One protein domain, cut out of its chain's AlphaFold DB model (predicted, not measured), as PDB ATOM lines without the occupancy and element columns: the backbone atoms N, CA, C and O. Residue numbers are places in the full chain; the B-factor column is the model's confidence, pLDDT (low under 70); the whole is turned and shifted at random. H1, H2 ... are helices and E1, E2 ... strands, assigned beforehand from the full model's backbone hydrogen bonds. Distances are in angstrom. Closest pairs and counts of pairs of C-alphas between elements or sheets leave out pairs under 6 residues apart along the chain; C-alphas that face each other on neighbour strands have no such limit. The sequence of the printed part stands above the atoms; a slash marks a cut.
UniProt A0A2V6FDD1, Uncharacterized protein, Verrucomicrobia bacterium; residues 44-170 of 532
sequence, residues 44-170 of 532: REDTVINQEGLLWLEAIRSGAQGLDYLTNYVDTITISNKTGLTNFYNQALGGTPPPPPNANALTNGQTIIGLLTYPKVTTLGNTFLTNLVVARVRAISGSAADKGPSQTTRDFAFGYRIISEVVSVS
ATOM      1  N   ARG A  44     134.148 159.130 183.117       78.31
ATOM      2  CA  ARG A  44     135.059 159.700 182.117       78.31
ATOM      3  C   ARG A  44     135.931 160.783 182.743       78.31
ATOM      4  O   ARG A  44     137.143 160.758 182.527       78.31
ATOM      5  N   GLU A  45     135.323 161.707 183.479       85.31
ATOM      6  CA  GLU A  45     136.003 162.795 184.181       85.31
ATOM      7  C   GLU A  45     137.023 162.244 185.186       85.31
ATOM      8  O   GLU A  45     138.187 162.641 185.140       85.31
ATOM      9  N   ASP A  46     136.655 161.227 185.965       85.38
ATOM     10  CA  ASP A  46     137.555 160.527 186.887       85.38
ATOM     11  C   ASP A  46     138.732 159.876 186.162       85.38
ATOM     12  O   ASP A  46     139.876 159.931 186.621       85.38
ATOM     13  N   THR A  47     138.501 159.271 184.993       82.19
ATOM     14  CA  THR A  47     139.609 158.667 184.246       82.19
ATOM     15  C   THR A  47     140.547 159.727 183.669       82.19
ATOM     16  O   THR A  47     141.760 159.521 183.650       82.19
ATOM     17  N   VAL A  48     140.013 160.860 183.206       82.50
ATOM     18  CA  VAL A  48     140.822 162.004 182.750       82.50
ATOM     19  C   VAL A  48     141.659 162.550 183.906       82.50
ATOM     20  O   VAL A  48     142.864 162.727 183.742       82.50
ATOM     21  N   ILE A  49     141.060 162.734 185.087       86.56
ATOM     22  CA  ILE A  49     141.766 163.189 186.292       86.56
ATOM     23  C   ILE A  49     142.887 162.217 186.668       86.56
ATOM     24  O   ILE A  49     144.001 162.656 186.926       86.56
ATOM     25  N   ASN A  50     142.637 160.906 186.664       85.31
ATOM     26  CA  ASN A  50     143.665 159.916 187.002       85.31
ATOM     27  C   ASN A  50     144.836 159.919 186.006       85.31
ATOM     28  O   ASN A  50     145.997 159.830 186.405       85.31
ATOM     29  N   GLN A  51     144.550 160.050 184.709       79.31
ATOM     30  CA  GLN A  51     145.580 160.079 183.665       79.31
ATOM     31  C   GLN A  51     146.415 161.356 183.716       79.31
ATOM     32  O   GLN A  51     147.644 161.307 183.680       79.31
ATOM     33  N   GLU A  52     145.755 162.505 183.823       85.69
ATOM     34  CA  GLU A  52     146.440 163.792 183.879       85.69
ATOM     35  C   GLU A  52     147.108 164.007 185.240       85.69
ATOM     36  O   GLU A  52     148.171 164.613 185.310       85.69
ATOM     37  N   GLY A  53     146.564 163.437 186.316       86.31
ATOM     38  CA  GLY A  53     147.175 163.435 187.643       86.31
ATOM     39  C   GLY A  53     148.573 162.819 187.643       86.31
ATOM     40  O   GLY A  53     149.479 163.377 188.257       86.31
ATOM     41  N   LEU A  54     148.789 161.733 186.890       82.38
ATOM     42  CA  LEU A  54     150.123 161.149 186.705       82.38
ATOM     43  C   LEU A  54     151.068 162.088 185.945       82.38
ATOM     44  O   LEU A  54     152.217 162.242 186.351       82.38
ATOM     45  N   LEU A  55     150.586 162.749 184.885       84.00
ATOM     46  CA  LEU A  55     151.367 163.752 184.151       84.00
ATOM     47  C   LEU A  55     151.802 164.894 185.080       84.00
ATOM     48  O   LEU A  55     152.972 165.272 185.080       84.00
ATOM     49  N   TRP A  56     150.874 165.428 185.879       88.88
ATOM     50  CA  TRP A  56     151.150 166.509 186.823       88.88
ATOM     51  C   TRP A  56     152.116 166.082 187.920       88.88
ATOM     52  O   TRP A  56     153.078 166.799 188.184       88.88
ATOM     53  N   LEU A  57     151.903 164.915 188.531       87.12
ATOM     54  CA  LEU A  57     152.803 164.382 189.553       87.12
ATOM     55  C   LEU A  57     154.211 164.175 189.004       87.12
ATOM     56  O   LEU A  57     155.174 164.565 189.661       87.12
ATOM     57  N   GLU A  58     154.347 163.626 187.797       82.56
ATOM     58  CA  GLU A  58     155.656 163.436 187.177       82.56
ATOM     59  C   GLU A  58     156.323 164.772 186.854       82.56
ATOM     60  O   GLU A  58     157.510 164.954 187.131       82.56
ATOM     61  N   ALA A  59     155.565 165.734 186.326       84.56
ATOM     62  CA  ALA A  59     156.075 167.063 186.015       84.56
ATOM     63  C   ALA A  59     156.549 167.810 187.272       84.56
ATOM     64  O   ALA A  59     157.630 168.399 187.264       84.56
ATOM     65  N   ILE A  60     155.779 167.744 188.363       88.69
ATOM     66  CA  ILE A  60     156.118 168.344 189.663       88.69
ATOM     67  C   ILE A  60     157.329 167.634 190.278       88.69
ATOM     68  O   ILE A  60     158.259 168.299 190.729       88.69
ATOM     69  N   ARG A  61     157.358 166.295 190.259       83.50
ATOM     70  CA  ARG A  61     158.452 165.488 190.823       83.50
ATOM     71  C   ARG A  61     159.779 165.719 190.106       83.50
ATOM     72  O   ARG A  61     160.814 165.799 190.757       83.50
ATOM     73  N   SER A  62     159.753 165.785 188.778       80.31
ATOM     74  CA  SER A  62     160.956 165.936 187.948       80.31
ATOM     75  C   SER A  62     161.373 167.393 187.730       80.31
ATOM     76  O   SER A  62     162.455 167.633 187.199       80.31
ATOM     77  N   GLY A  63     160.538 168.367 188.113       78.06
ATOM     78  CA  GLY A  63     160.759 169.773 187.765       78.06
ATOM     79  C   GLY A  63     160.767 169.986 186.248       78.06
ATOM     80  O   GLY A  63     161.634 170.686 185.725       78.06
ATOM     81  N   ALA A  64     159.842 169.332 185.539       72.81
ATOM     82  CA  ALA A  64     159.866 169.212 184.086       72.81
ATOM     83  C   ALA A  64     159.943 170.570 183.366       72.81
ATOM     84  O   ALA A  64     159.148 171.482 183.610       72.81
ATOM     85  N   GLN A  65     160.875 170.670 182.416       72.88
ATOM     86  CA  GLN A  65     161.067 171.842 181.563       72.88
ATOM     87  C   GLN A  65     160.444 171.651 180.167       72.88
ATOM     88  O   GLN A  65     160.216 170.532 179.695       72.88
ATOM     89  N   GLY A  66     160.097 172.775 179.529       70.38
ATOM     90  CA  GLY A  66     159.491 172.858 178.193       70.38
ATOM     91  C   GLY A  66     158.120 172.193 178.034       70.38
ATOM     92  O   GLY A  66     157.718 171.814 176.937       70.38
ATOM     93  N   LEU A  67     157.356 172.105 179.125       81.50
ATOM     94  CA  LEU A  67     155.911 171.859 179.088       81.50
ATOM     95  C   LEU A  67     155.140 173.155 178.770       81.50
ATOM     96  O   LEU A  67     154.132 173.469 179.397       81.50
ATOM     97  N   ASP A  68     155.623 173.949 177.815       80.06
ATOM     98  CA  ASP A  68     155.094 175.296 177.558       80.06
ATOM     99  C   ASP A  68     153.664 175.276 177.030       80.06
ATOM    100  O   ASP A  68     152.917 176.233 177.221       80.06
ATOM    101  N   TYR A  69     153.235 174.149 176.464       79.31
ATOM    102  CA  TYR A  69     151.843 173.930 176.094       79.31
ATOM    103  C   TYR A  69     150.886 174.023 177.291       79.31
ATOM    104  O   TYR A  69     149.718 174.340 177.076       79.31
ATOM    105  N   LEU A  70     151.346 173.798 178.534       85.56
ATOM    106  CA  LEU A  70     150.528 173.929 179.746       85.56
ATOM    107  C   LEU A  70     149.966 175.339 179.917       85.56
ATOM    108  O   LEU A  70     148.895 175.494 180.499       85.56
ATOM    109  N   THR A  71     150.619 176.353 179.345       82.44
ATOM    110  CA  THR A  71     150.078 177.718 179.292       82.44
ATOM    111  C   THR A  71     148.721 177.775 178.599       82.44
ATOM    112  O   THR A  71     147.929 178.647 178.911       82.44
ATOM    113  N   ASN A  72     148.378 176.833 177.720       80.44
ATOM    114  CA  ASN A  72     147.052 176.788 177.106       80.44
ATOM    115  C   ASN A  72     145.986 176.176 178.023       80.44
ATOM    116  O   ASN A  72     144.801 176.424 177.808       80.44
ATOM    117  N   TYR A  73     146.374 175.391 179.027       84.44
ATOM    118  CA  TYR A  73     145.460 174.584 179.841       84.44
ATOM    119  C   TYR A  73     145.316 175.094 181.275       84.44
ATOM    120  O   TYR A  73     144.277 174.872 181.891       84.44
ATOM    121  N   VAL A  74     146.321 175.797 181.799       86.69
ATOM    122  CA  VAL A  74     146.254 176.427 183.119       86.69
ATOM    123  C   VAL A  74     145.648 177.817 182.984       86.69
ATOM    124  O   VAL A  74     146.196 178.685 182.301       86.69
ATOM    125  N   ASP A  75     144.514 178.026 183.646       81.69
ATOM    126  CA  ASP A  75     143.824 179.313 183.624       81.69
ATOM    127  C   ASP A  75     144.404 180.244 184.691       81.69
ATOM    128  O   ASP A  75     144.816 181.372 184.400       81.69
ATOM    129  N   THR A  76     144.466 179.752 185.932       85.06
ATOM    130  CA  THR A  76     144.960 180.509 187.085       85.06
ATOM    131  C   THR A  76     145.732 179.629 188.058       85.06
ATOM    132  O   THR A  76     145.416 178.452 188.237       85.06
ATOM    133  N   ILE A  77     146.724 180.224 188.723       87.94
ATOM    134  CA  ILE A  77     147.366 179.660 189.914       87.94
ATOM    135  C   ILE A  77     147.251 180.683 191.036       87.94
ATOM    136  O   ILE A  77     147.580 181.854 190.857       87.94
ATOM    137  N   THR A  78     146.794 180.245 192.196       88.25
ATOM    138  CA  THR A  78     146.618 181.069 193.384       88.25
ATOM    139  C   THR A  78     147.485 180.511 194.498       88.25
ATOM    140  O   THR A  78     147.366 179.341 194.857       88.25
ATOM    141  N   ILE A  79     148.345 181.359 195.053       88.25
ATOM    142  CA  ILE A  79     149.135 181.061 196.246       88.25
ATOM    143  C   ILE A  79     148.573 181.917 197.371       88.25
ATOM    144  O   ILE A  79     148.546 183.142 197.271       88.25
ATOM    145  N   SER A  80     148.099 181.280 198.436       88.50
ATOM    146  CA  SER A  80     147.531 181.970 199.597       88.50
ATOM    147  C   SER A  80     148.225 181.544 200.883       88.50
ATOM    148  O   SER A  80     148.536 180.369 201.063       88.50
ATOM    149  N   ASN A  81     148.489 182.498 201.772       86.31
ATOM    150  CA  ASN A  81     149.053 182.259 203.097       86.31
ATOM    151  C   ASN A  81     148.550 183.320 204.093       86.31
ATOM    152  O   ASN A  81     147.712 184.157 203.759       86.31
ATOM    153  N   LYS A  82     149.073 183.323 205.328       82.06
ATOM    154  CA  LYS A  82     148.692 184.314 206.355       82.06
ATOM    155  C   LYS A  82     149.036 185.771 205.999       82.06
ATOM    156  O   LYS A  82     148.459 186.672 206.596       82.06
ATOM    157  N   THR A  83     149.974 186.009 205.082       80.44
ATOM    158  CA  THR A  83     150.408 187.361 204.678       80.44
ATOM    159  C   THR A  83     149.605 187.932 203.514       80.44
ATOM    160  O   THR A  83     149.570 189.148 203.345       80.44
ATOM    161  N   GLY A  84     148.935 187.086 202.729       82.44
ATOM    162  CA  GLY A  84     148.128 187.536 201.605       82.44
ATOM    163  C   GLY A  84     147.859 186.451 200.570       82.44
ATOM    164  O   GLY A  84     148.146 185.268 200.766       82.44
ATOM    165  N   LEU A  85     147.281 186.888 199.454       86.38
ATOM    166  CA  LEU A  85     146.904 186.055 198.320       86.38
ATOM    167  C   LEU A  85     147.539 186.625 197.050       86.38
ATOM    168  O   LEU A  85     147.343 187.794 196.722       86.38
ATOM    169  N   THR A  86     148.268 185.779 196.329       86.81
ATOM    170  CA  THR A  86     148.923 186.108 195.063       86.81
ATOM    171  C   THR A  86     148.303 185.278 193.949       86.81
ATOM    172  O   THR A  86     148.295 184.049 194.019       86.81
ATOM    173  N   ASN A  87     147.809 185.946 192.906       86.56
ATOM    174  CA  ASN A  87     147.243 185.293 191.730       86.56
ATOM    175  C   ASN A  87     148.173 185.407 190.525       86.56
ATOM    176  O   ASN A  87     148.743 186.467 190.258       86.56
ATOM    177  N   PHE A  88     148.255 184.314 189.780       86.31
ATOM    178  CA  PHE A  88     148.939 184.199 188.507       86.31
ATOM    179  C   PHE A  88     147.912 183.855 187.435       86.31
ATOM    180  O   PHE A  88     147.094 182.951 187.622       86.31
ATOM    181  N   TYR A  89     147.964 184.573 186.317       81.94
ATOM    182  CA  TYR A  89     147.002 184.447 185.225       81.94
ATOM    183  C   TYR A  89     147.723 184.125 183.925       81.94
ATOM    184  O   TYR A  89     148.834 184.593 183.668       81.94
ATOM    185  N   ASN A  90     147.082 183.344 183.070       75.44
ATOM    186  CA  ASN A  90     147.581 183.117 181.725       75.44
ATOM    187  C   ASN A  90     147.367 184.369 180.846       75.44
ATOM    188  O   ASN A  90     146.252 184.846 180.680       75.44
ATOM    189  N   GLN A  91     148.444 184.925 180.279       63.59
ATOM    190  CA  GLN A  91     148.388 186.162 179.480       63.59
ATOM    191  C   GLN A  91     147.661 186.001 178.138       63.59
ATOM    192  O   GLN A  91     147.164 186.984 177.594       63.59
ATOM    193  N   ALA A  92     147.553 184.776 177.611       56.75
ATOM    194  CA  ALA A  92     146.721 184.490 176.445       56.75
ATOM    195  C   ALA A  92     145.212 184.520 176.781       56.75
ATOM    196  O   ALA A  92     144.372 184.440 175.884       56.75
ATOM    197  N   LEU A  93     144.837 184.649 178.063       56.88
ATOM    198  CA  LEU A  93     143.499 185.062 178.492       56.88
ATOM    199  C   LEU A  93     143.387 186.585 178.376       56.88
ATOM    200  O   LEU A  93     143.290 187.285 179.383       56.88
ATOM    201  N   GLY A  94     143.322 187.101 177.148       48.75
ATOM    202  CA  GLY A  94     142.761 188.427 176.871       48.75
ATOM    203  C   GLY A  94     141.268 188.498 177.224       48.75
ATOM    204  O   GLY A  94     140.452 188.874 176.391       48.75
ATOM    205  N   GLY A  95     140.893 188.066 178.429       46.00
ATOM    206  CA  GLY A  95     139.586 188.296 179.001       46.00
ATOM    207  C   GLY A  95     139.436 189.784 179.261       46.00
ATOM    208  O   GLY A  95     140.373 190.464 179.670       46.00
ATOM    209  N   THR A  96     138.247 190.290 178.982       46.31
ATOM    210  CA  THR A  96     137.797 191.562 179.525       46.31
ATOM    211  C   THR A  96     137.288 191.288 180.950       46.31
ATOM    212  O   THR A  96     136.457 190.397 181.125       46.31
ATOM    213  N   PRO A  97     137.773 191.990 181.988       51.59
ATOM    214  CA  PRO A  97     138.793 193.028 181.950       51.59
ATOM    215  C   PRO A  97     140.211 192.429 181.875       51.59
ATOM    216  O   PRO A  97     140.450 191.358 182.439       51.59
ATOM    217  N   PRO A  98     141.146 193.121 181.194       53.69
ATOM    218  CA  PRO A  98     142.531 192.682 181.079       53.69
ATOM    219  C   PRO A  98     143.136 192.426 182.465       53.69
ATOM    220  O   PRO A  98     142.731 193.079 183.436       53.69
ATOM    221  N   PRO A  99     144.126 191.517 182.568       55.25
ATOM    222  CA  PRO A  99     144.899 191.373 183.792       55.25
ATOM    223  C   PRO A  99     145.372 192.767 184.238       55.25
ATOM    224  O   PRO A  99     145.795 193.547 183.377       55.25
ATOM    225  N   PRO A 100     145.285 193.122 185.536       58.28
ATOM    226  CA  PRO A 100     145.745 194.424 186.001       58.28
ATOM    227  C   PRO A 100     147.179 194.676 185.505       58.28
ATOM    228  O   PRO A 100     147.966 193.727 185.442       58.28
ATOM    229  N   PRO A 101     147.541 195.916 185.126       48.78
ATOM    230  CA  PRO A 101     148.922 196.231 184.779       48.78
ATOM    231  C   PRO A 101     149.787 195.808 185.974       48.78
ATOM    232  O   PRO A 101     149.534 196.271 187.083       48.78
ATOM    233  N   ASN A 102     150.728 194.878 185.758       55.75
ATOM    234  CA  ASN A 102     151.522 194.133 186.763       55.75
ATOM    235  C   ASN A 102     150.976 192.760 187.222       55.75
ATOM    236  O   ASN A 102     151.452 192.223 188.221       55.75
ATOM    237  N   ALA A 103     150.011 192.154 186.525       60.00
ATOM    238  CA  ALA A 103     149.573 190.794 186.835       60.00
ATOM    239  C   ALA A 103     150.703 189.778 186.612       60.00
ATOM    240  O   ALA A 103     151.314 189.729 185.541       60.00
ATOM    241  N   ASN A 104     150.948 188.932 187.616       75.69
ATOM    242  CA  ASN A 104     151.916 187.853 187.493       75.69
ATOM    243  C   ASN A 104     151.439 186.861 186.429       75.69
ATOM    244  O   ASN A 104     150.318 186.350 186.478       75.69
ATOM    245  N   ALA A 105     152.295 186.605 185.453       78.75
ATOM    246  CA  ALA A 105     151.919 185.918 184.235       78.75
ATOM    247  C   ALA A 105     152.396 184.474 184.195       78.75
ATOM    248  O   ALA A 105     153.550 184.185 184.507       78.75
ATOM    249  N   LEU A 106     151.530 183.582 183.722       83.06
ATOM    250  CA  LEU A 106     151.914 182.229 183.331       83.06
ATOM    251  C   LEU A 106     152.513 182.292 181.921       83.06
ATOM    252  O   LEU A 106     151.794 182.216 180.928       83.06
ATOM    253  N   THR A 107     153.824 182.520 181.843       79.12
ATOM    254  CA  THR A 107     154.545 182.750 180.580       79.12
ATOM    255  C   THR A 107     155.010 181.465 179.907       79.12
ATOM    256  O   THR A 107     155.057 181.395 178.684       79.12
ATOM    257  N   ASN A 108     155.365 180.449 180.692       83.69
ATOM    258  CA  ASN A 108     155.890 179.180 180.202       83.69
ATOM    259  C   ASN A 108     155.566 178.029 181.173       83.69
ATOM    260  O   ASN A 108     155.109 178.244 182.302       83.69
ATOM    261  N   GLY A 109     155.804 176.792 180.730       83.44
ATOM    262  CA  GLY A 109     155.537 175.587 181.516       83.44
ATOM    263  C   GLY A 109     156.411 175.508 182.763       83.44
ATOM    264  O   GLY A 109     155.940 175.102 183.820       83.44
ATOM    265  N   GLN A 110     157.657 175.979 182.673       84.31
ATOM    266  CA  GLN A 110     158.575 176.037 183.811       84.31
ATOM    267  C   GLN A 110     158.040 176.927 184.941       84.31
ATOM    268  O   GLN A 110     158.139 176.552 186.104       84.31
ATOM    269  N   THR A 111     157.449 178.080 184.620       87.81
ATOM    270  CA  THR A 111     156.834 178.966 185.619       87.81
ATOM    271  C   THR A 111     155.629 178.285 186.255       87.81
ATOM    272  O   THR A 111     155.493 178.306 187.471       87.81
ATOM    273  N   ILE A 112     154.786 177.619 185.460       89.44
ATOM    274  CA  ILE A 112     153.635 176.856 185.971       89.44
ATOM    275  C   ILE A 112     154.091 175.769 186.950       89.44
ATOM    276  O   ILE A 112     153.625 175.740 188.086       89.44
ATOM    277  N   ILE A 113     155.019 174.901 186.536       90.56
ATOM    278  CA  ILE A 113     155.526 173.819 187.388       90.56
ATOM    279  C   ILE A 113     156.253 174.387 188.610       90.56
ATOM    280  O   ILE A 113     156.029 173.904 189.713       90.56
ATOM    281  N   GLY A 114     157.043 175.451 188.450       87.69
ATOM    282  CA  GLY A 114     157.720 176.146 189.547       87.69
ATOM    283  C   GLY A 114     156.767 176.750 190.584       87.69
ATOM    284  O   GLY A 114     157.054 176.741 191.778       87.69
ATOM    285  N   LEU A 115     155.608 177.253 190.151       90.25
ATOM    286  CA  LEU A 115     154.565 177.743 191.056       90.25
ATOM    287  C   LEU A 115     153.823 176.593 191.744       90.25
ATOM    288  O   LEU A 115     153.479 176.707 192.916       90.25
ATOM    289  N   LEU A 116     153.600 175.478 191.042       90.75
ATOM    290  CA  LEU A 116     153.019 174.266 191.626       90.75
ATOM    291  C   LEU A 116     153.963 173.576 192.617       90.75
ATOM    292  O   LEU A 116     153.486 172.887 193.515       90.75
ATOM    293  N   THR A 117     155.276 173.767 192.498       90.06
ATOM    294  CA  THR A 117     156.269 173.234 193.440       90.06
ATOM    295  C   THR A 117     156.545 174.157 194.630       90.06
ATOM    296  O   THR A 117     157.439 173.875 195.430       90.06
ATOM    297  N   TYR A 118     155.782 175.245 194.788       87.94
ATOM    298  CA  TYR A 118     155.970 176.179 195.894       87.94
ATOM    299  C   TYR A 118     155.799 175.467 197.252       87.94
ATOM    300  O   TYR A 118     154.817 174.743 197.448       87.94
ATOM    301  N   PRO A 119     156.733 175.646 198.206       85.31
ATOM    302  CA  PRO A 119     156.724 174.888 199.451       85.31
ATOM    303  C   PRO A 119     155.496 175.219 200.305       85.31
ATOM    304  O   PRO A 119     155.146 176.386 200.509       85.31
ATOM    305  N   LYS A 120     154.872 174.183 200.877       85.12
ATOM    306  CA  LYS A 120     153.740 174.300 201.807       85.12
ATOM    307  C   LYS A 120     154.109 175.114 203.040       85.12
ATOM    308  O   LYS A 120     153.259 175.811 203.576       85.12
ATOM    309  N   VAL A 121     155.355 175.032 203.503       81.12
ATOM    310  CA  VAL A 121     155.832 175.775 204.672       81.12
ATOM    311  C   VAL A 121     157.041 176.610 204.278       81.12
ATOM    312  O   VAL A 121     158.068 176.068 203.880       81.12
ATOM    313  N   THR A 122     156.925 177.927 204.433       78.12
ATOM    314  CA  THR A 122     158.042 178.868 204.287       78.12
ATOM    315  C   THR A 122     158.260 179.593 205.607       78.12
ATOM    316  O   THR A 122     157.306 179.937 206.307       78.12
ATOM    317  N   THR A 123     159.515 179.847 205.958       74.56
ATOM    318  CA  THR A 123     159.874 180.620 207.151       74.56
ATOM    319  C   THR A 123     160.140 182.072 206.778       74.56
ATOM    320  O   THR A 123     161.041 182.347 205.986       74.56
ATOM    321  N   LEU A 124     159.384 182.998 207.368       75.06
ATOM    322  CA  LEU A 124     159.656 184.432 207.299       75.06
ATOM    323  C   LEU A 124     160.132 184.889 208.684       75.06
ATOM    324  O   LEU A 124     159.329 185.076 209.601       75.06
ATOM    325  N   GLY A 125     161.451 184.990 208.861       75.94
ATOM    326  CA  GLY A 125     162.057 185.165 210.187       75.94
ATOM    327  C   GLY A 125     161.720 183.987 211.109       75.94
ATOM    328  O   GLY A 125     161.921 182.833 210.737       75.94
ATOM    329  N   ASN A 126     161.151 184.273 212.283       72.06
ATOM    330  CA  ASN A 126     160.738 183.260 213.266       72.06
ATOM    331  C   ASN A 126     159.295 182.745 213.070       72.06
ATOM    332  O   ASN A 126     158.808 181.986 213.904       72.06
ATOM    333  N   THR A 127     158.585 183.163 212.013       70.50
ATOM    334  CA  THR A 127     157.174 182.791 211.796       70.50
ATOM    335  C   THR A 127     157.023 181.783 210.657       70.50
ATOM    336  O   THR A 127     157.579 181.967 209.572       70.50
ATOM    337  N   PHE A 128     156.215 180.744 210.887       70.38
ATOM    338  CA  PHE A 128     155.797 179.799 209.854       70.38
ATOM    339  C   PHE A 128     154.640 180.357 209.032       70.38
ATOM    340  O   PHE A 128     153.585 180.709 209.568       70.38
ATOM    341  N   LEU A 129     154.823 180.372 207.717       80.44
ATOM    342  CA  LEU A 129     153.762 180.634 206.762       80.44
ATOM    343  C   LEU A 129     153.389 179.324 206.084       80.44
ATOM    344  O   LEU A 129     154.213 178.707 205.412       80.44
ATOM    345  N   THR A 130     152.140 178.907 206.275       84.44
ATOM    346  CA  THR A 130     151.546 177.812 205.511       84.44
ATOM    347  C   THR A 130     150.997 178.378 204.210       84.44
ATOM    348  O   THR A 130     150.101 179.225 204.242       84.44
ATOM    349  N   ASN A 131     151.543 177.928 203.087       86.44
ATOM    350  CA  ASN A 131     151.089 178.275 201.752       86.44
ATOM    351  C   ASN A 131     150.133 177.196 201.240       86.44
ATOM    352  O   ASN A 131     150.404 176.002 201.359       86.44
ATOM    353  N   LEU A 132     149.036 177.634 200.636       87.94
ATOM    354  CA  LEU A 132     148.109 176.806 199.882       87.94
ATOM    355  C   LEU A 132     148.212 177.203 198.410       87.94
ATOM    356  O   LEU A 132     147.893 178.343 198.055       87.94
ATOM    357  N   VAL A 133     148.656 176.259 197.578       87.81
ATOM    358  CA  VAL A 133     148.790 176.425 196.128       87.81
ATOM    359  C   VAL A 133     147.620 175.740 195.440       87.81
ATOM    360  O   VAL A 133     147.429 174.529 195.566       87.81
ATOM    361  N   VAL A 134     146.839 176.516 194.696       87.75
ATOM    362  CA  VAL A 134     145.656 176.042 193.980       87.75
ATOM    363  C   VAL A 134     145.760 176.449 192.522       87.75
ATOM    364  O   VAL A 134     145.880 177.634 192.230       87.75
ATOM    365  N   ALA A 135     145.659 175.498 191.601       87.38
ATOM    366  CA  ALA A 135     145.591 175.777 190.173       87.38
ATOM    367  C   ALA A 135     144.246 175.348 189.588       87.38
ATOM    368  O   ALA A 135     143.742 174.264 189.892       87.38
ATOM    369  N   ARG A 136     143.673 176.193 188.727       87.50
ATOM    370  CA  ARG A 136     142.519 175.850 187.891       87.50
ATOM    371  C   ARG A 136     143.023 175.430 186.519       87.50
ATOM    372  O   ARG A 136     143.701 176.203 185.840       87.50
ATOM    373  N   VAL A 137     142.695 174.202 186.136       87.62
ATOM    374  CA  VAL A 137     143.244 173.549 184.951       87.62
ATOM    375  C   VAL A 137     142.108 172.988 184.112       87.62
ATOM    376  O   VAL A 137     141.217 172.316 184.624       87.62
ATOM    377  N   ARG A 138     142.138 173.251 182.811       87.38
ATOM    378  CA  ARG A 138     141.288 172.572 181.832       87.38
ATOM    379  C   ARG A 138     141.924 171.247 181.456       87.38
ATOM    380  O   ARG A 138     143.142 171.177 181.315       87.38
ATOM    381  N   ALA A 139     141.105 170.226 181.229       85.56
ATOM    382  CA  ALA A 139     141.615 168.938 180.792       85.56
ATOM    383  C   ALA A 139     142.475 169.089 179.534       85.56
ATOM    384  O   ALA A 139     142.132 169.836 178.611       85.56
ATOM    385  N   ILE A 140     143.596 168.382 179.492       85.25
ATOM    386  CA  ILE A 140     144.521 168.365 178.355       85.25
ATOM    387  C   ILE A 140     143.951 167.454 177.264       85.25
ATOM    388  O   ILE A 140     143.884 167.830 176.091       85.25
ATOM    389  N   SER A 141     143.429 166.301 177.674       82.00
ATOM    390  CA  SER A 141     142.726 165.321 176.844       82.00
ATOM    391  C   SER A 141     141.222 165.617 176.751       82.00
ATOM    392  O   SER A 141     140.663 166.342 177.577       82.00
ATOM    393  N   GLY A 142     140.541 165.138 175.708       79.94
ATOM    394  CA  GLY A 142     139.084 165.305 175.548       79.94
ATOM    395  C   GLY A 142     138.660 165.826 174.175       79.94
ATOM    396  O   GLY A 142     139.431 165.738 173.223       79.94
ATOM    397  N   SER A 143     137.436 166.353 174.052       81.00
ATOM    398  CA  SER A 143     136.929 166.820 172.751       81.00
ATOM    399  C   SER A 143     137.773 167.979 172.217       81.00
ATOM    400  O   SER A 143     138.180 168.871 172.964       81.00
ATOM    401  N   ALA A 144     138.025 167.983 170.910       77.31
ATOM    402  CA  ALA A 144     138.718 169.059 170.216       77.31
ATOM    403  C   ALA A 144     137.931 170.375 170.265       77.31
ATOM    404  O   ALA A 144     138.549 171.441 170.255       77.31
ATOM    405  N   ALA A 145     136.596 170.310 170.369       78.31
ATOM    406  CA  ALA A 145     135.750 171.495 170.515       78.31
ATOM    407  C   ALA A 145     136.046 172.262 171.803       78.31
ATOM    408  O   ALA A 145     135.965 173.485 171.804       78.31
ATOM    409  N   ASP A 146     136.482 171.562 172.849       76.12
ATOM    410  CA  ASP A 146     136.757 172.139 174.166       76.12
ATOM    411  C   ASP A 146     138.163 172.762 174.252       76.12
ATOM    412  O   ASP A 146     138.521 173.391 175.248       76.12
ATOM    413  N   LYS A 147     139.003 172.583 173.218       77.56
ATOM    414  CA  LYS A 147     140.415 173.021 173.224       77.56
ATOM    415  C   LYS A 147     140.637 174.407 172.627       77.56
ATOM    416  O   LYS A 147     141.779 174.809 172.410       77.56
ATOM    417  N   GLY A 148     139.566 175.144 172.356       68.62
ATOM    418  CA  GLY A 148     139.652 176.505 171.839       68.62
ATOM    419  C   GLY A 148     140.313 177.493 172.802       68.62
ATOM    420  O   GLY A 148     140.261 177.303 174.025       68.62
ATOM    421  N   PRO A 149     140.924 178.567 172.260       66.62
ATOM    422  CA  PRO A 149     141.519 179.640 173.057       66.62
ATOM    423  C   PRO A 149     140.479 180.648 173.586       66.62
ATOM    424  O   PRO A 149     140.803 181.460 174.449       66.62
ATOM    425  N   SER A 150     139.240 180.608 173.084       70.44
ATOM    426  CA  SER A 150     138.153 181.525 173.446       70.44
ATOM    427  C   SER A 150     137.617 181.300 174.862       70.44
ATOM    428  O   SER A 150     137.607 180.174 175.364       70.44
ATOM    429  N   GLN A 151     137.136 182.370 175.501       71.06
ATOM    430  CA  GLN A 151     136.529 182.321 176.835       71.06
ATOM    431  C   GLN A 151     135.256 181.463 176.854       71.06
ATOM    432  O   GLN A 151     135.084 180.651 177.757       71.06
ATOM    433  N   THR A 152     134.429 181.541 175.811       71.88
ATOM    434  CA  THR A 152     133.220 180.716 175.686       71.88
ATOM    435  C   THR A 152     133.573 179.231 175.671       71.88
ATOM    436  O   THR A 152     132.988 178.438 176.399       71.88
ATOM    437  N   THR A 153     134.585 178.841 174.892       72.31
ATOM    438  CA  THR A 153     135.062 177.453 174.850       72.31
ATOM    439  C   THR A 153     135.631 176.993 176.194       72.31
ATOM    440  O   THR A 153     135.451 175.840 176.575       72.31
ATOM    441  N   ARG A 154     136.303 177.888 176.925       72.50
ATOM    442  CA  ARG A 154     136.872 177.612 178.251       72.50
ATOM    443  C   ARG A 154     135.806 177.291 179.294       72.50
ATOM    444  O   ARG A 154     136.020 176.371 180.074       72.50
ATOM    445  N   ASP A 155     134.676 177.992 179.271       72.69
ATOM    446  CA  ASP A 155     133.590 177.781 180.235       72.69
ATOM    447  C   ASP A 155     132.837 176.458 180.010       72.69
ATOM    448  O   ASP A 155     132.317 175.877 180.962       72.69
ATOM    449  N   PHE A 156     132.809 175.954 178.770       76.00
ATOM    450  CA  PHE A 156     132.214 174.651 178.442       76.00
ATOM    451  C   PHE A 156     133.183 173.473 178.599       76.00
ATOM    452  O   PHE A 156     132.736 172.334 178.750       76.00
ATOM    453  N   ALA A 157     134.493 173.726 178.568       79.06
ATOM    454  CA  ALA A 157     135.503 172.689 178.693       79.06
ATOM    455  C   ALA A 157     135.498 172.066 180.096       79.06
ATOM    456  O   ALA A 157     135.425 172.765 181.109       79.06
ATOM    457  N   PHE A 158     135.661 170.743 180.164       85.56
ATOM    458  CA  PHE A 158     135.908 170.081 181.441       85.56
ATOM    459  C   PHE A 158     137.199 170.618 182.075       85.56
ATOM    460  O   PHE A 158     138.258 170.657 181.437       85.56
ATOM    461  N   GLY A 159     137.108 171.028 183.338       86.81
ATOM    462  CA  GLY A 159     138.228 171.537 184.111       86.81
ATOM    463  C   GLY A 159     138.169 171.052 185.549       86.81
ATOM    464  O   GLY A 159     137.097 170.849 186.116       86.81
ATOM    465  N   TYR A 160     139.341 170.884 186.138       89.69
ATOM    466  CA  TYR A 160     139.535 170.425 187.501       89.69
ATOM    467  C   TYR A 160     140.475 171.367 188.251       89.69
ATOM    468  O   TYR A 160     141.084 172.293 187.701       89.69
ATOM    469  N   ARG A 161     140.557 171.150 189.561       89.88
ATOM    470  CA  ARG A 161     141.386 171.942 190.462       89.88
ATOM    471  C   ARG A 161     142.518 171.081 190.991       89.88
ATOM    472  O   ARG A 161     142.261 170.043 191.590       89.88
ATOM    473  N   ILE A 162     143.747 171.547 190.817       90.31
ATOM    474  CA  ILE A 162     144.934 170.932 191.407       90.31
ATOM    475  C   ILE A 162     145.246 171.675 192.700       90.31
ATOM    476  O   ILE A 162     145.329 172.903 192.706       90.31
ATOM    477  N   ILE A 163     145.417 170.933 193.788       90.38
ATOM    478  CA  ILE A 163     145.952 171.459 195.042       90.38
ATOM    479  C   ILE A 163     147.303 170.786 195.236       90.38
ATOM    480  O   ILE A 163     147.363 169.563 195.348       90.38
ATOM    481  N   SER A 164     148.370 171.580 195.210       88.69
ATOM    482  CA  SER A 164     149.730 171.075 195.382       88.69
ATOM    483  C   SER A 164     150.231 171.399 196.782       88.69
ATOM    484  O   SER A 164     150.175 172.547 197.226       88.69
ATOM    485  N   GLU A 165     150.729 170.379 197.471       86.81
ATOM    486  CA  GLU A 165     151.322 170.503 198.794       86.81
ATOM    487  C   GLU A 165     152.732 169.917 198.776       86.81
ATOM    488  O   GLU A 165     152.931 168.718 198.968       86.81
ATOM    489  N   VAL A 166     153.732 170.768 198.546       83.94
ATOM    490  CA  VAL A 166     155.133 170.339 198.561       83.94
ATOM    491  C   VAL A 166     155.711 170.514 199.955       83.94
ATOM    492  O   VAL A 166     155.875 171.631 200.444       83.94
ATOM    493  N   VAL A 167     156.037 169.402 200.604       78.38
ATOM    494  CA  VAL A 167     156.715 169.391 201.903       78.38
ATOM    495  C   VAL A 167     158.152 168.943 201.681       78.38
ATOM    496  O   VAL A 167     158.399 167.908 201.064       78.38
ATOM    497  N   SER A 168     159.117 169.723 202.170       67.00
ATOM    498  CA  SER A 168     160.518 169.313 202.149       67.00
ATOM    499  C   SER A 168     160.702 168.074 203.021       67.00
ATOM    500  O   SER A 168     160.349 168.078 204.200       67.00
ATOM    501  N   VAL A 169     161.287 167.021 202.457       63.59
ATOM    502  CA  VAL A 169     161.692 165.852 203.235       63.59
ATOM    503  C   VAL A 169     163.015 166.183 203.917       63.59
ATOM    504  O   VAL A 169     164.050 166.275 203.262       63.59
ATOM    505  N   SER A 170     162.994 166.360 205.236       58.81
ATOM    506  CA  SER A 170     164.209 166.326 206.051       58.81
ATOM    507  C   SER A 170     164.125 165.102 206.950       58.81
ATOM    508  O   SER A 170     163.242 165.001 207.800       58.81
TER     509      SER A 170
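This is residues 44 to 170 of the 532 residues of an uncharacterized protein of Verrucomicrobia bacterium (UniProt A0A2V6FDD1). A twisted sheet of five strands has the short helix H3 packed over one face, while the long helix H1 runs by the edge strand E7 and the small helix H2 lies beside the strands. The hairpin of E4 and E5 continues from E6 at one end of the long axis, and the small helices H4 and H5 make a corner at the other end. The printed part has 127 residues, with five named helices and seven named strands in the order H1 H2 E1 E2 E3 H3 E4 E5 E6 H4 H5 E7; the class is mixed, helices and strands. The large sheet has the order E3 E2 E1 E6 E7 and is mixed, and E4 and E5 form an antiparallel sheet of two. The whole is compact, with a radius of gyration of the C-alphas of 15.3 A and spans of 51 by 35 by 24 A.

H1, residues 44 to 62, begins at C-alpha 44 (135.059, 159.700, 182.117) and is 27.3 A long. H2 is residues 68 to 72. E1, residues 74 to 81, is 21.0 A long, and E2, residues 84 to 90, is 20.4 A. E3 is residues 104 to 106, and H3 is residues 109 to 116, 10.5 A long. E4 is residues 121 to 124, E5 127 to 130, and E6 132 to 138, 19.8 A long. H4 is residues 144 to 147 and H5 151 to 156. E7, residues 159 to 164, is 16.1 A long and ends at C-alpha 164 (149.730, 171.075, 195.382).

E1 and E2 form a hairpin, with N 79 and O 86 2.9 A apart. E1 and E6 are antiparallel, with N 78 and O 134 at 2.8 A. E6 and E7 are antiparallel, with N 135 and O 162 at 2.8 A. E3 is parallel to E2, with N 106 and O 89 at 2.9 A. H3 is on the sheet at a height of 8.5 A and runs along E1, at 26 degrees on the local plane. H1 only grazes the sheet with residues 45 to 60. Its residues 59 to 60 alone touch H3, about perpendicular at 85 degrees; the closest C-alphas, of Ile 60 and Ile 113, are 6.0 A apart. H2 touches H3, the closest C-alphas, of Asp 68 and Gly 109, being 4.0 A apart. E4 and E5 form a hairpin, with N 122 and O 129 at 3.0 A, and E5 runs on into E6 at 22 degrees. H4 and H5 touch only at the corner, with the C-alphas of Asp 146 and Thr 153 closest at 5.6 A. In H1, H3 and H5 every O i to N i+4 pair is within hydrogen-bond range; H2 has 0 of 1, but 2 of 2 O i to N i+3 pairs, and H4 is too short for an i+4 pair.

The two C-alphas farthest apart, of Asn 126 and Ala 145, are 50.9 A apart. The printed part has no cut. The link from E2 to E3, 13 residues, is long. The mean pLDDT of the printed part is 79.0, and residues 91 to 103, 148 to 149 and 168 to 170 are under 70.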